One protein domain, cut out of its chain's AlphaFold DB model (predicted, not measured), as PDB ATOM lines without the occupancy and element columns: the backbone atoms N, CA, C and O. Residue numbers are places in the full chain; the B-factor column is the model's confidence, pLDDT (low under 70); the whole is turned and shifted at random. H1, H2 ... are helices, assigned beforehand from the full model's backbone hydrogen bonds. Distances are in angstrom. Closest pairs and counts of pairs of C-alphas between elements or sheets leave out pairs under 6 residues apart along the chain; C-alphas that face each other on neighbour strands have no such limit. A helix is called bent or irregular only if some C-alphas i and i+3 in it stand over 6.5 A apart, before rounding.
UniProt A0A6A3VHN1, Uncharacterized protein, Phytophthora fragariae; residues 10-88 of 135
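This is residues 10 to 88 of the 135 residues of an uncharacterized protein of Phytophthora fragariae (UniProt A0A6A3VHN1). A small compact head is mounted on one long helix: H1, kinked, crosses the first part of H2 about at right angles, and a long arm sticks out from the head, residues 60 to 88, of which 60 to 86 belong to H2. The head also holds the stretch before H1 and the short link between the helices. The printed part has 79 residues with two named helices, H1 then H2, and no named strand; the class is all helix. The whole is extended, with a radius of gyration of the C-alphas of 20.5 A and spans of 67 by 22 by 17 A, the arm of H2 making the length.

After residues 10 to 18 comes H1, residues 19 to 37, with a kink of 88 degrees near residue 31. H1 is irregular: C-alphas 31 and 34 are 9.2 A apart. A short link of 7 residues joins it to H2, residues 45 to 86. The two helices touch, through residues 21 to 28 of H1 and 49 to 56 of H2 alone. Their closest C-alphas are those of Leu 25 and Val 52, 6.2 A apart. Their lines stand about perpendicular, at 88 degrees, the line of H1 being a rough one. In H2 every O i to N i+4 pair is within hydrogen-bond range; in H1 11 of 15 are.

H1 begins at C-alpha 19 (31.129, -0.218, 93.958) and measures 18.5 A from first to last C-alpha. H2 runs 61.4 A, from C-alpha 45 at (34.788, -14.603, 92.770) to C-alpha 86 at (68.395, 32.684, 72.806).

The two C-alphas farthest apart, those of Gln 12 and Ala 88, are 67.1 A apart. Residues 30 to 35 and 60 to 88 stand free; the body without them spans 24 by 20 by 18 A. The printed part has no cut. Its mean pLDDT is 91.9, and residues 87 to 88 are under 70.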
ATOM      1  N   ALA A  10      24.724  -7.290  85.354       84.69
ATOM      2  CA  ALA A  10      23.974  -6.498  86.318       84.69
ATOM      3  C   ALA A  10      24.656  -6.569  87.687       84.69
ATOM      4  O   ALA A  10      25.228  -7.593  88.061       84.69
ATOM      5  N   ARG A  11      24.573  -5.490  88.476       86.31
ATOM      6  CA  ARG A  11      25.229  -5.394  89.797       86.31
ATOM      7  C   ARG A  11      24.889  -6.573  90.716       86.31
ATOM      8  O   ARG A  11      25.738  -7.053  91.462       86.31
ATOM      9  N   GLN A  12      23.651  -7.048  90.616       86.50
ATOM     10  CA  GLN A  12      23.115  -8.207  91.333       86.50
ATOM     11  C   GLN A  12      23.850  -9.526  91.042       86.50
ATOM     12  O   GLN A  12      23.858 -10.402  91.899       86.50
ATOM     13  N   ASP A  13      24.476  -9.668  89.869       86.06
ATOM     14  CA  ASP A  13      25.193 -10.884  89.470       86.06
ATOM     15  C   ASP A  13      26.577 -10.965  90.153       86.06
ATOM     16  O   ASP A  13      27.190 -12.029  90.229       86.06
ATOM     17  N   PHE A  14      27.055  -9.846  90.716       91.06
ATOM     18  CA  PHE A  14      28.385  -9.715  91.312       91.06
ATOM     19  C   PHE A  14      28.346  -9.075  92.714       91.06
ATOM     20  O   PHE A  14      28.969  -8.032  92.943       91.06
ATOM     21  N   PRO A  15      27.671  -9.703  93.699       91.25
ATOM     22  CA  PRO A  15      27.514  -9.137  95.044       91.25
ATOM     23  C   PRO A  15      28.834  -9.030  95.829       91.25
ATOM     24  O   PRO A  15      28.911  -8.316  96.821       91.25
ATOM     25  N   HIS A  16      29.884  -9.736  95.399       93.00
ATOM     26  CA  HIS A  16      31.205  -9.736  96.034       93.00
ATOM     27  C   HIS A  16      32.126  -8.600  95.545       93.00
ATOM     28  O   HIS A  16      33.215  -8.416  96.097       93.00
ATOM     29  N   LEU A  17      31.729  -7.863  94.502       94.19
ATOM     30  CA  LEU A  17      32.448  -6.680  94.031       94.19
ATOM     31  C   LEU A  17      32.009  -5.453  94.840       94.19
ATOM     32  O   LEU A  17      30.819  -5.274  95.092       94.19
ATOM     33  N   SER A  18      32.950  -4.592  95.227       94.94
ATOM     34  CA  SER A  18      32.644  -3.257  95.764       94.94
ATOM     35  C   SER A  18      32.145  -2.336  94.646       94.94
ATOM     36  O   SER A  18      32.260  -2.676  93.470       94.94
ATOM     37  N   ASP A  19      31.606  -1.162  94.982       94.81
ATOM     38  CA  ASP A  19      31.129  -0.218  93.958       94.81
ATOM     39  C   ASP A  19      32.267   0.308  93.077       94.81
ATOM     40  O   ASP A  19      32.090   0.481  91.875       94.81
ATOM     41  N   ALA A  20      33.465   0.463  93.647       94.56
ATOM     42  CA  ALA A  20      34.663   0.787  92.877       94.56
ATOM     43  C   ALA A  20      35.002  -0.327  91.874       94.56
ATOM     44  O   ALA A  20      35.181  -0.059  90.690       94.56
ATOM     45  N   HIS A  21      35.008  -1.591  92.318       95.38
ATOM     46  CA  HIS A  21      35.237  -2.726  91.420       95.38
ATOM     47  C   HIS A  21      34.143  -2.856  90.353       95.38
ATOM     48  O   HIS A  21      34.430  -3.263  89.231       95.38
ATOM     49  N   TRP A  22      32.900  -2.498  90.681       94.19
ATOM     50  CA  TRP A  22      31.807  -2.470  89.715       94.19
ATOM     51  C   TRP A  22      32.032  -1.432  88.614       94.19
ATOM     52  O   TRP A  22      31.957  -1.775  87.439       94.19
ATOM     53  N   ALA A  23      32.388  -0.200  88.976       94.88
ATOM     54  CA  ALA A  23      32.671   0.850  88.000       94.88
ATOM     55  C   ALA A  23      33.830   0.461  87.062       94.88
ATOM     56  O   ALA A  23      33.755   0.654  85.846       94.88
ATOM     57  N   THR A  24      34.888  -0.152  87.603       95.25
ATOM     58  CA  THR A  24      35.989  -0.686  86.790       95.25
ATOM     59  C   THR A  24      35.505  -1.807  85.866       95.25
ATOM     60  O   THR A  24      35.906  -1.854  84.704       95.25
ATOM     61  N   LEU A  25      34.613  -2.687  86.330       92.81
ATOM     62  CA  LEU A  25      34.028  -3.744  85.503       92.81
ATOM     63  C   LEU A  25      33.211  -3.181  84.331       92.81
ATOM     64  O   LEU A  25      33.385  -3.624  83.198       92.81
ATOM     65  N   GLU A  26      32.360  -2.185  84.581       92.94
ATOM     66  CA  GLU A  26      31.587  -1.502  83.534       92.94
ATOM     67  C   GLU A  26      32.512  -0.888  82.482       92.94
ATOM     68  O   GLU A  26      32.293  -1.025  81.276       92.94
ATOM     69  N   LYS A  27      33.610  -0.281  82.936       93.81
ATOM     70  CA  LYS A  27      34.637   0.280  82.064       93.81
ATOM     71  C   LYS A  27      35.342  -0.787  81.231       93.81
ATOM     72  O   LYS A  27      35.532  -0.592  80.032       93.81
ATOM     73  N   MET A  28      35.690  -1.926  81.833       92.81
ATOM     74  CA  MET A  28      36.267  -3.065  81.115       92.81
ATOM     75  C   MET A  28      35.346  -3.543  79.993       92.81
ATOM     76  O   MET A  28      35.812  -3.726  78.872       92.81
ATOM     77  N   VAL A  29      34.051  -3.716  80.273       91.50
ATOM     78  CA  VAL A  29      33.061  -4.165  79.278       91.50
ATOM     79  C   VAL A  29      32.883  -3.124  78.172       91.50
ATOM     80  O   VAL A  29      32.845  -3.486  76.999       91.50
ATOM     81  N   SER A  30      32.848  -1.837  78.525       91.31
ATOM     82  CA  SER A  30      32.735  -0.733  77.566       91.31
ATOM     83  C   SER A  30      33.941  -0.639  76.618       91.31
ATOM     84  O   SER A  30      33.772  -0.424  75.420       91.31
ATOM     85  N   LEU A  31      35.162  -0.851  77.125       92.94
ATOM     86  CA  LEU A  31      36.396  -0.730  76.339       92.94
ATOM     87  C   LEU A  31      36.748  -1.988  75.536       92.94
ATOM     88  O   LEU A  31      37.280  -1.882  74.433       92.94
ATOM     89  N   LEU A  32      36.512  -3.174  76.100       90.00
ATOM     90  CA  LEU A  32      36.930  -4.453  75.511       90.00
ATOM     91  C   LEU A  32      35.798  -5.148  74.737       90.00
ATOM     92  O   LEU A  32      36.057  -6.080  73.975       90.00
ATOM     93  N   GLY A  33      34.554  -4.703  74.930       87.88
ATOM     94  CA  GLY A  33      33.359  -5.312  74.357       87.88
ATOM     95  C   GLY A  33      32.943  -6.619  75.044       87.88
ATOM     96  O   GLY A  33      33.691  -7.241  75.802       87.88
ATOM     97  N   GLU A  34      31.724  -7.071  74.745       85.31
ATOM     98  CA  GLU A  34      31.116  -8.250  75.383       85.31
ATOM     99  C   GLU A  34      31.869  -9.558  75.097       85.31
ATOM    100  O   GLU A  34      31.957 -10.431  75.961       85.31
ATOM    101  N   ALA A  35      32.473  -9.691  73.913       85.25
ATOM    102  CA  ALA A  35      33.209 -10.897  73.532       85.25
ATOM    103  C   ALA A  35      34.406 -11.165  74.459       85.25
ATOM    104  O   ALA A  35      34.667 -12.310  74.830       85.25
ATOM    105  N   ALA A  36      35.102 -10.111  74.896       82.25
ATOM    106  CA  ALA A  36      36.193 -10.223  75.863       82.25
ATOM    107  C   ALA A  36      35.696 -10.569  77.280       82.25
ATOM    108  O   ALA A  36      36.480 -11.026  78.120       82.25
ATOM    109  N   PHE A  37      34.403 -10.363  77.543       85.75
ATOM    110  CA  PHE A  37      33.750 -10.604  78.823       85.75
ATOM    111  C   PHE A  37      33.072 -11.979  78.928       85.75
ATOM    112  O   PHE A  37      32.830 -12.434  80.039       85.75
ATOM    113  N   ALA A  38      32.822 -12.688  77.821       85.25
ATOM    114  CA  ALA A  38      32.037 -13.932  77.794       85.25
ATOM    115  C   ALA A  38      32.480 -15.014  78.811       85.25
ATOM    116  O   ALA A  38      31.657 -15.773  79.318       85.25
ATOM    117  N   GLY A  39      33.774 -15.082  79.146       87.38
ATOM    118  CA  GLY A  39      34.306 -16.022  80.142       87.38
ATOM    119  C   GLY A  39      34.345 -15.501  81.583       87.38
ATOM    120  O   GLY A  39      34.575 -16.285  82.499       87.38
ATOM    121  N   PHE A  40      34.147 -14.201  81.806       90.94
ATOM    122  CA  PHE A  40      34.335 -13.563  83.110       90.94
ATOM    123  C   PHE A  40      33.312 -14.009  84.170       90.94
ATOM    124  O   PHE A  40      33.752 -14.368  85.266       90.94
ATOM    125  N   PRO A  41      31.990 -14.072  83.891       89.25
ATOM    126  CA  PRO A  41      30.997 -14.494  84.886       89.25
ATOM    127  C   PRO A  41      31.214 -15.919  85.413       89.25
ATOM    128  O   PRO A  41      30.823 -16.224  86.534       89.25
ATOM    129  N   ASN A  42      31.881 -16.774  84.632       90.56
ATOM    130  CA  ASN A  42      32.162 -18.166  84.992       90.56
ATOM    131  C   ASN A  42      33.404 -18.330  85.886       90.56
ATOM    132  O   ASN A  42      33.693 -19.433  86.351       90.56
ATOM    133  N   LEU A  43      34.170 -17.259  86.113       92.62
ATOM    134  CA  LEU A  43      35.346 -17.301  86.978       92.62
ATOM    135  C   LEU A  43      34.948 -17.334  88.466       92.62
ATOM    136  O   LEU A  43      33.949 -16.728  88.850       92.62
ATOM    137  N   PRO A  44      35.762 -17.950  89.342       95.00
ATOM    138  CA  PRO A  44      35.600 -17.813  90.787       95.00
ATOM    139  C   PRO A  44      35.649 -16.342  91.228       95.00
ATOM    140  O   PRO A  44      36.428 -15.559  90.684       95.00
ATOM    141  N   ALA A  45      34.897 -15.981  92.272       93.94
ATOM    142  CA  ALA A  45      34.788 -14.603  92.770       93.94
ATOM    143  C   ALA A  45      36.146 -13.932  93.076       93.94
ATOM    144  O   ALA A  45      36.333 -12.737  92.849       93.94
ATOM    145  N   GLU A  46      37.130 -14.689  93.572       95.50
ATOM    146  CA  GLU A  46      38.486 -14.160  93.772       95.50
ATOM    147  C   GLU A  46      39.195 -13.831  92.459       95.50
ATOM    148  O   GLU A  46      39.860 -12.804  92.361       95.50
ATOM    149  N   GLN A  47      39.020 -14.659  91.428       95.94
ATOM    150  CA  GLN A  47      39.603 -14.403  90.114       95.94
ATOM    151  C   GLN A  47      38.905 -13.243  89.401       95.94
ATOM    152  O   GLN A  47      39.576 -12.466  88.724       95.94
ATOM    153  N   GLN A  48      37.590 -13.091  89.582       94.75
ATOM    154  CA  GLN A  48      36.845 -11.930  89.092       94.75
ATOM    155  C   GLN A  48      37.397 -10.637  89.704       94.75
ATOM    156  O   GLN A  48      37.794  -9.741  88.960       94.75
ATOM    157  N   ARG A  49      37.543 -10.577  91.037       95.19
ATOM    158  CA  ARG A  49      38.178  -9.437  91.728       95.19
ATOM    159  C   ARG A  49      39.599  -9.181  91.245       95.19
ATOM    160  O   ARG A  49      39.895  -8.081  90.794       95.19
ATOM    161  N   ALA A  50      40.443 -10.210  91.234       96.62
ATOM    162  CA  ALA A  50      41.832 -10.076  90.811       96.62
ATOM    163  C   ALA A  50      41.961  -9.579  89.362       96.62
ATOM    164  O   ALA A  50      42.900  -8.858  89.027       96.62
ATOM    165  N   ARG A  51      41.038  -9.964  88.474       95.19
ATOM    166  CA  ARG A  51      41.038  -9.499  87.086       95.19
ATOM    167  C   ARG A  51      40.632  -8.029  86.973       95.19
ATOM    168  O   ARG A  51      41.283  -7.311  86.218       95.19
ATOM    169  N   VAL A  52      39.633  -7.589  87.736       95.88
ATOM    170  CA  VAL A  52      39.236  -6.173  87.818       95.88
ATOM    171  C   VAL A  52      40.367  -5.321  88.397       95.88
ATOM    172  O   VAL A  52      40.751  -4.326  87.795       95.88
ATOM    173  N   GLU A  53      40.979  -5.750  89.501       96.94
ATOM    174  CA  GLU A  53      42.099  -5.042  90.139       96.94
ATOM    175  C   GLU A  53      43.328  -4.942  89.225       96.94
ATOM    176  O   GLU A  53      43.992  -3.908  89.154       96.94
ATOM    177  N   ARG A  54      43.644  -6.010  88.480       97.69
ATOM    178  CA  ARG A  54      44.731  -5.972  87.490       97.69
ATOM    179  C   ARG A  54      44.446  -4.985  86.372       97.69
ATOM    180  O   ARG A  54      45.377  -4.313  85.933       97.69
ATOM    181  N   PHE A  55      43.200  -4.920  85.906       96.50
ATOM    182  CA  PHE A  55      42.805  -3.958  84.888       96.50
ATOM    183  C   PHE A  55      42.924  -2.524  85.408       96.50
ATOM    184  O   PHE A  55      43.565  -1.709  84.755       96.50
ATOM    185  N   ASP A  56      42.404  -2.247  86.604       96.94
ATOM    186  CA  ASP A  56      42.493  -0.934  87.254       96.94
ATOM    187  C   ASP A  56      43.949  -0.460  87.404       96.94
ATOM    188  O   ASP A  56      44.322   0.655  87.024       96.94
ATOM    189  N   LYS A  57      44.818  -1.366  87.866       98.06
ATOM    190  CA  LYS A  57      46.252  -1.102  88.001       98.06
ATOM    191  C   LYS A  57      46.926  -0.867  86.650       98.06
ATOM    192  O   LYS A  57      47.761   0.033  86.531       98.06
ATOM    193  N   TYR A  58      46.605  -1.687  85.650       97.62
ATOM    194  CA  TYR A  58      47.143  -1.538  84.300       97.62
ATOM    195  C   TYR A  58      46.740  -0.192  83.700       97.62
ATOM    196  O   TYR A  58      47.596   0.534  83.200       97.62
ATOM    197  N   GLU A  59      45.464   0.165  83.810       96.44
ATOM    198  CA  GLU A  59      44.942   1.438  83.338       96.44
ATOM    199  C   GLU A  59      45.642   2.619  84.016       96.44
ATOM    200  O   GLU A  59      46.155   3.505  83.331       96.44
ATOM    201  N   SER A  60      45.723   2.610  85.346       96.94
ATOM    202  CA  SER A  60      46.385   3.675  86.104       96.94
ATOM    203  C   SER A  60      47.848   3.844  85.680       96.94
ATOM    204  O   SER A  60      48.319   4.965  85.472       96.94
ATOM    205  N   SER A  61      48.567   2.734  85.480       98.19
ATOM    206  CA  SER A  61      49.948   2.760  84.985       98.19
ATOM    207  C   SER A  61      50.042   3.294  83.556       98.19
ATOM    208  O   SER A  61      50.963   4.050  83.248       98.19
ATOM    209  N   LEU A  62      49.112   2.912  82.680       97.69
ATOM    210  CA  LEU A  62      49.092   3.355  81.290       97.69
ATOM    211  C   LEU A  62      48.835   4.863  81.195       97.69
ATOM    212  O   LEU A  62      49.553   5.561  80.480       97.69
ATOM    213  N   ILE A  63      47.874   5.380  81.963       97.44
ATOM    214  CA  ILE A  63      47.581   6.816  82.044       97.44
ATOM    215  C   ILE A  63      48.805   7.581  82.552       97.44
ATOM    216  O   ILE A  63      49.169   8.607  81.972       97.44
ATOM    217  N   ALA A  64      49.474   7.080  83.595       98.38
ATOM    218  CA  ALA A  64      50.683   7.702  84.127       98.38
ATOM    219  C   ALA A  64      51.804   7.758  83.077       98.38
ATOM    220  O   ALA A  64      52.431   8.802  82.900       98.38
ATOM    221  N   HIS A  65      52.023   6.667  82.337       98.25
ATOM    222  CA  HIS A  65      53.030   6.617  81.278       98.25
ATOM    223  C   HIS A  65      52.725   7.584  80.131       98.25
ATOM    224  O   HIS A  65      53.604   8.342  79.723       98.25
ATOM    225  N   VAL A  66      51.485   7.601  79.635       98.38
ATOM    226  CA  VAL A  66      51.078   8.512  78.554       98.38
ATOM    227  C   VAL A  66      51.187   9.969  79.006       98.38
ATOM    228  O   VAL A  66      51.700  10.806  78.264       98.38
ATOM    229  N   SER A  67      50.786  10.269  80.242       98.31
ATOM    230  CA  SER A  67      50.901  11.615  80.815       98.31
ATOM    231  C   SER A  67      52.359  12.059  80.939       98.31
ATOM    232  O   SER A  67      52.688  13.185  80.571       98.31
ATOM    233  N   ALA A  68      53.250  11.180  81.404       98.31
ATOM    234  CA  ALA A  68      54.678  11.473  81.498       98.31
ATOM    235  C   ALA A  68      55.303  11.713  80.113       98.31
ATOM    236  O   ALA A  68      56.047  12.677  79.931       98.31
ATOM    237  N   ALA A  69      54.961  10.883  79.123       98.12
ATOM    238  CA  ALA A  69      55.431  11.050  77.750       98.12
ATOM    239  C   ALA A  69      54.955  12.380  77.139       98.12
ATOM    240  O   ALA A  69      55.751  13.111  76.547       98.12
ATOM    241  N   ALA A  70      53.681  12.736  77.335       97.88
ATOM    242  CA  ALA A  70      53.124  14.003  76.870       97.88
ATOM    243  C   ALA A  70      53.791  15.216  77.544       97.88
ATOM    244  O   ALA A  70      54.091  16.209  76.882       97.88
ATOM    245  N   GLN A  71      54.073  15.130  78.849       97.81
ATOM    246  CA  GLN A  71      54.785  16.182  79.578       97.81
ATOM    247  C   GLN A  71      56.217  16.371  79.076       97.81
ATOM    248  O   GLN A  71      56.660  17.511  78.939       97.81
ATOM    249  N   GLU A  72      56.946  15.291  78.787       97.69
ATOM    250  CA  GLU A  72      58.308  15.422  78.265       97.69
ATOM    251  C   GLU A  72      58.319  15.989  76.845       97.69
ATOM    252  O   GLU A  72      59.133  16.861  76.548       97.69
ATOM    253  N   ALA A  73      57.365  15.593  75.995       97.31
ATOM    254  CA  ALA A  73      57.197  16.196  74.675       97.31
ATOM    255  C   ALA A  73      56.926  17.709  74.774       97.31
ATOM    256  O   ALA A  73      57.584  18.500  74.103       97.31
ATOM    257  N   ALA A  74      56.032  18.129  75.676       97.50
ATOM    258  CA  ALA A  74      55.762  19.546  75.915       97.50
ATOM    259  C   ALA A  74      57.012  20.304  76.397       97.50
ATOM    260  O   ALA A  74      57.298  21.404  75.924       97.50
ATOM    261  N   ARG A  75      57.805  19.704  77.296       96.94
ATOM    262  CA  ARG A  75      59.072  20.292  77.760       96.94
ATOM    263  C   ARG A  75      60.111  20.390  76.649       96.94
ATOM    264  O   ARG A  75      60.845  21.375  76.606       96.94
ATOM    265  N   ALA A  76      60.205  19.391  75.776       95.88
ATOM    266  CA  ALA A  76      61.113  19.417  74.636       95.88
ATOM    267  C   ALA A  76      60.766  20.571  73.685       95.88
ATOM    268  O   ALA A  76      61.662  21.326  73.307       95.88
ATOM    269  N   THR A  77      59.477  20.773  73.395       96.44
ATOM    270  CA  THR A  77      59.002  21.912  72.594       96.44
ATOM    271  C   THR A  77      59.371  23.245  73.241       96.44
ATOM    272  O   THR A  77      60.022  24.068  72.604       96.44
ATOM    273  N   MET A  78      59.070  23.429  74.532       95.56
ATOM    274  CA  MET A  78      59.412  24.668  75.248       95.56
ATOM    275  C   MET A  78      60.925  24.942  75.264       95.56
ATOM    276  O   MET A  78      61.354  26.090  75.158       95.56
ATOM    277  N   ARG A  79      61.760  23.898  75.380       95.25
ATOM    278  CA  ARG A  79      63.222  24.046  75.300       95.25
ATOM    279  C   ARG A  79      63.678  24.461  73.904       95.25
ATOM    280  O   ARG A  79      64.540  25.329  73.811       95.25
ATOM    281  N   ALA A  80      63.116  23.871  72.850       90.00
ATOM    282  CA  ALA A  80      63.451  24.231  71.475       90.00
ATOM    283  C   ALA A  80      63.099  25.700  71.177       90.00
ATOM    284  O   ALA A  80      63.917  26.426  70.614       90.00
ATOM    285  N   GLU A  81      61.935  26.172  71.636       89.62
ATOM    286  CA  GLU A  81      61.525  27.576  71.495       89.62
ATOM    287  C   GLU A  81      62.447  28.528  72.269       89.62
ATOM    288  O   GLU A  81      62.927  29.518  71.714       89.62
ATOM    289  N   ALA A  82      62.768  28.212  73.528       89.00
ATOM    290  CA  ALA A  82      63.676  29.026  74.337       89.00
ATOM    291  C   ALA A  82      65.098  29.083  73.747       89.00
ATOM    292  O   ALA A  82      65.740  30.133  73.773       89.00
ATOM    293  N   GLN A  83      65.591  27.974  73.186       83.44
ATOM    294  CA  GLN A  83      66.889  27.923  72.507       83.44
ATOM    295  C   GLN A  83      66.886  28.726  71.204       83.44
ATOM    296  O   GLN A  83      67.844  29.452  70.945       83.44
ATOM    297  N   SER A  84      65.803  28.663  70.423       79.19
ATOM    298  CA  SER A  84      65.641  29.487  69.222       79.19
ATOM    299  C   SER A  84      65.591  30.982  69.560       79.19
ATOM    300  O   SER A  84      66.173  31.789  68.838       79.19
ATOM    301  N   ALA A  85      64.945  31.362  70.667       76.56
ATOM    302  CA  ALA A  85      64.905  32.746  71.142       76.56
ATOM    303  C   ALA A  85      66.268  33.232  71.671       76.56
ATOM    304  O   ALA A  85      66.634  34.383  71.450       76.56
ATOM    305  N   ALA A  86      67.047  32.363  72.324       73.56
ATOM    306  CA  ALA A  86      68.395  32.684  72.806       73.56
ATOM    307  C   ALA A  86      69.456  32.734  71.687       73.56
ATOM    308  O   ALA A  86      70.498  33.362  71.863       73.56
ATOM    309  N   GLN A  87      69.205  32.081  70.547       59.50
ATOM    310  CA  GLN A  87      70.055  32.120  69.350       59.50
ATOM    311  C   GLN A  87      69.717  33.270  68.391       59.50
ATOM    312  O   GLN A  87      70.418  33.439  67.390       59.50
ATOM    313  N   ALA A  88      68.694  34.084  68.679       53.56
ATOM    314  CA  ALA A  88      68.474  35.323  67.942       53.56
ATOM    315  C   ALA A  88      69.732  36.205  68.082       53.56
ATOM    316  O   ALA A  88      70.123  36.525  69.209       53.56
TER     317      ALA A  88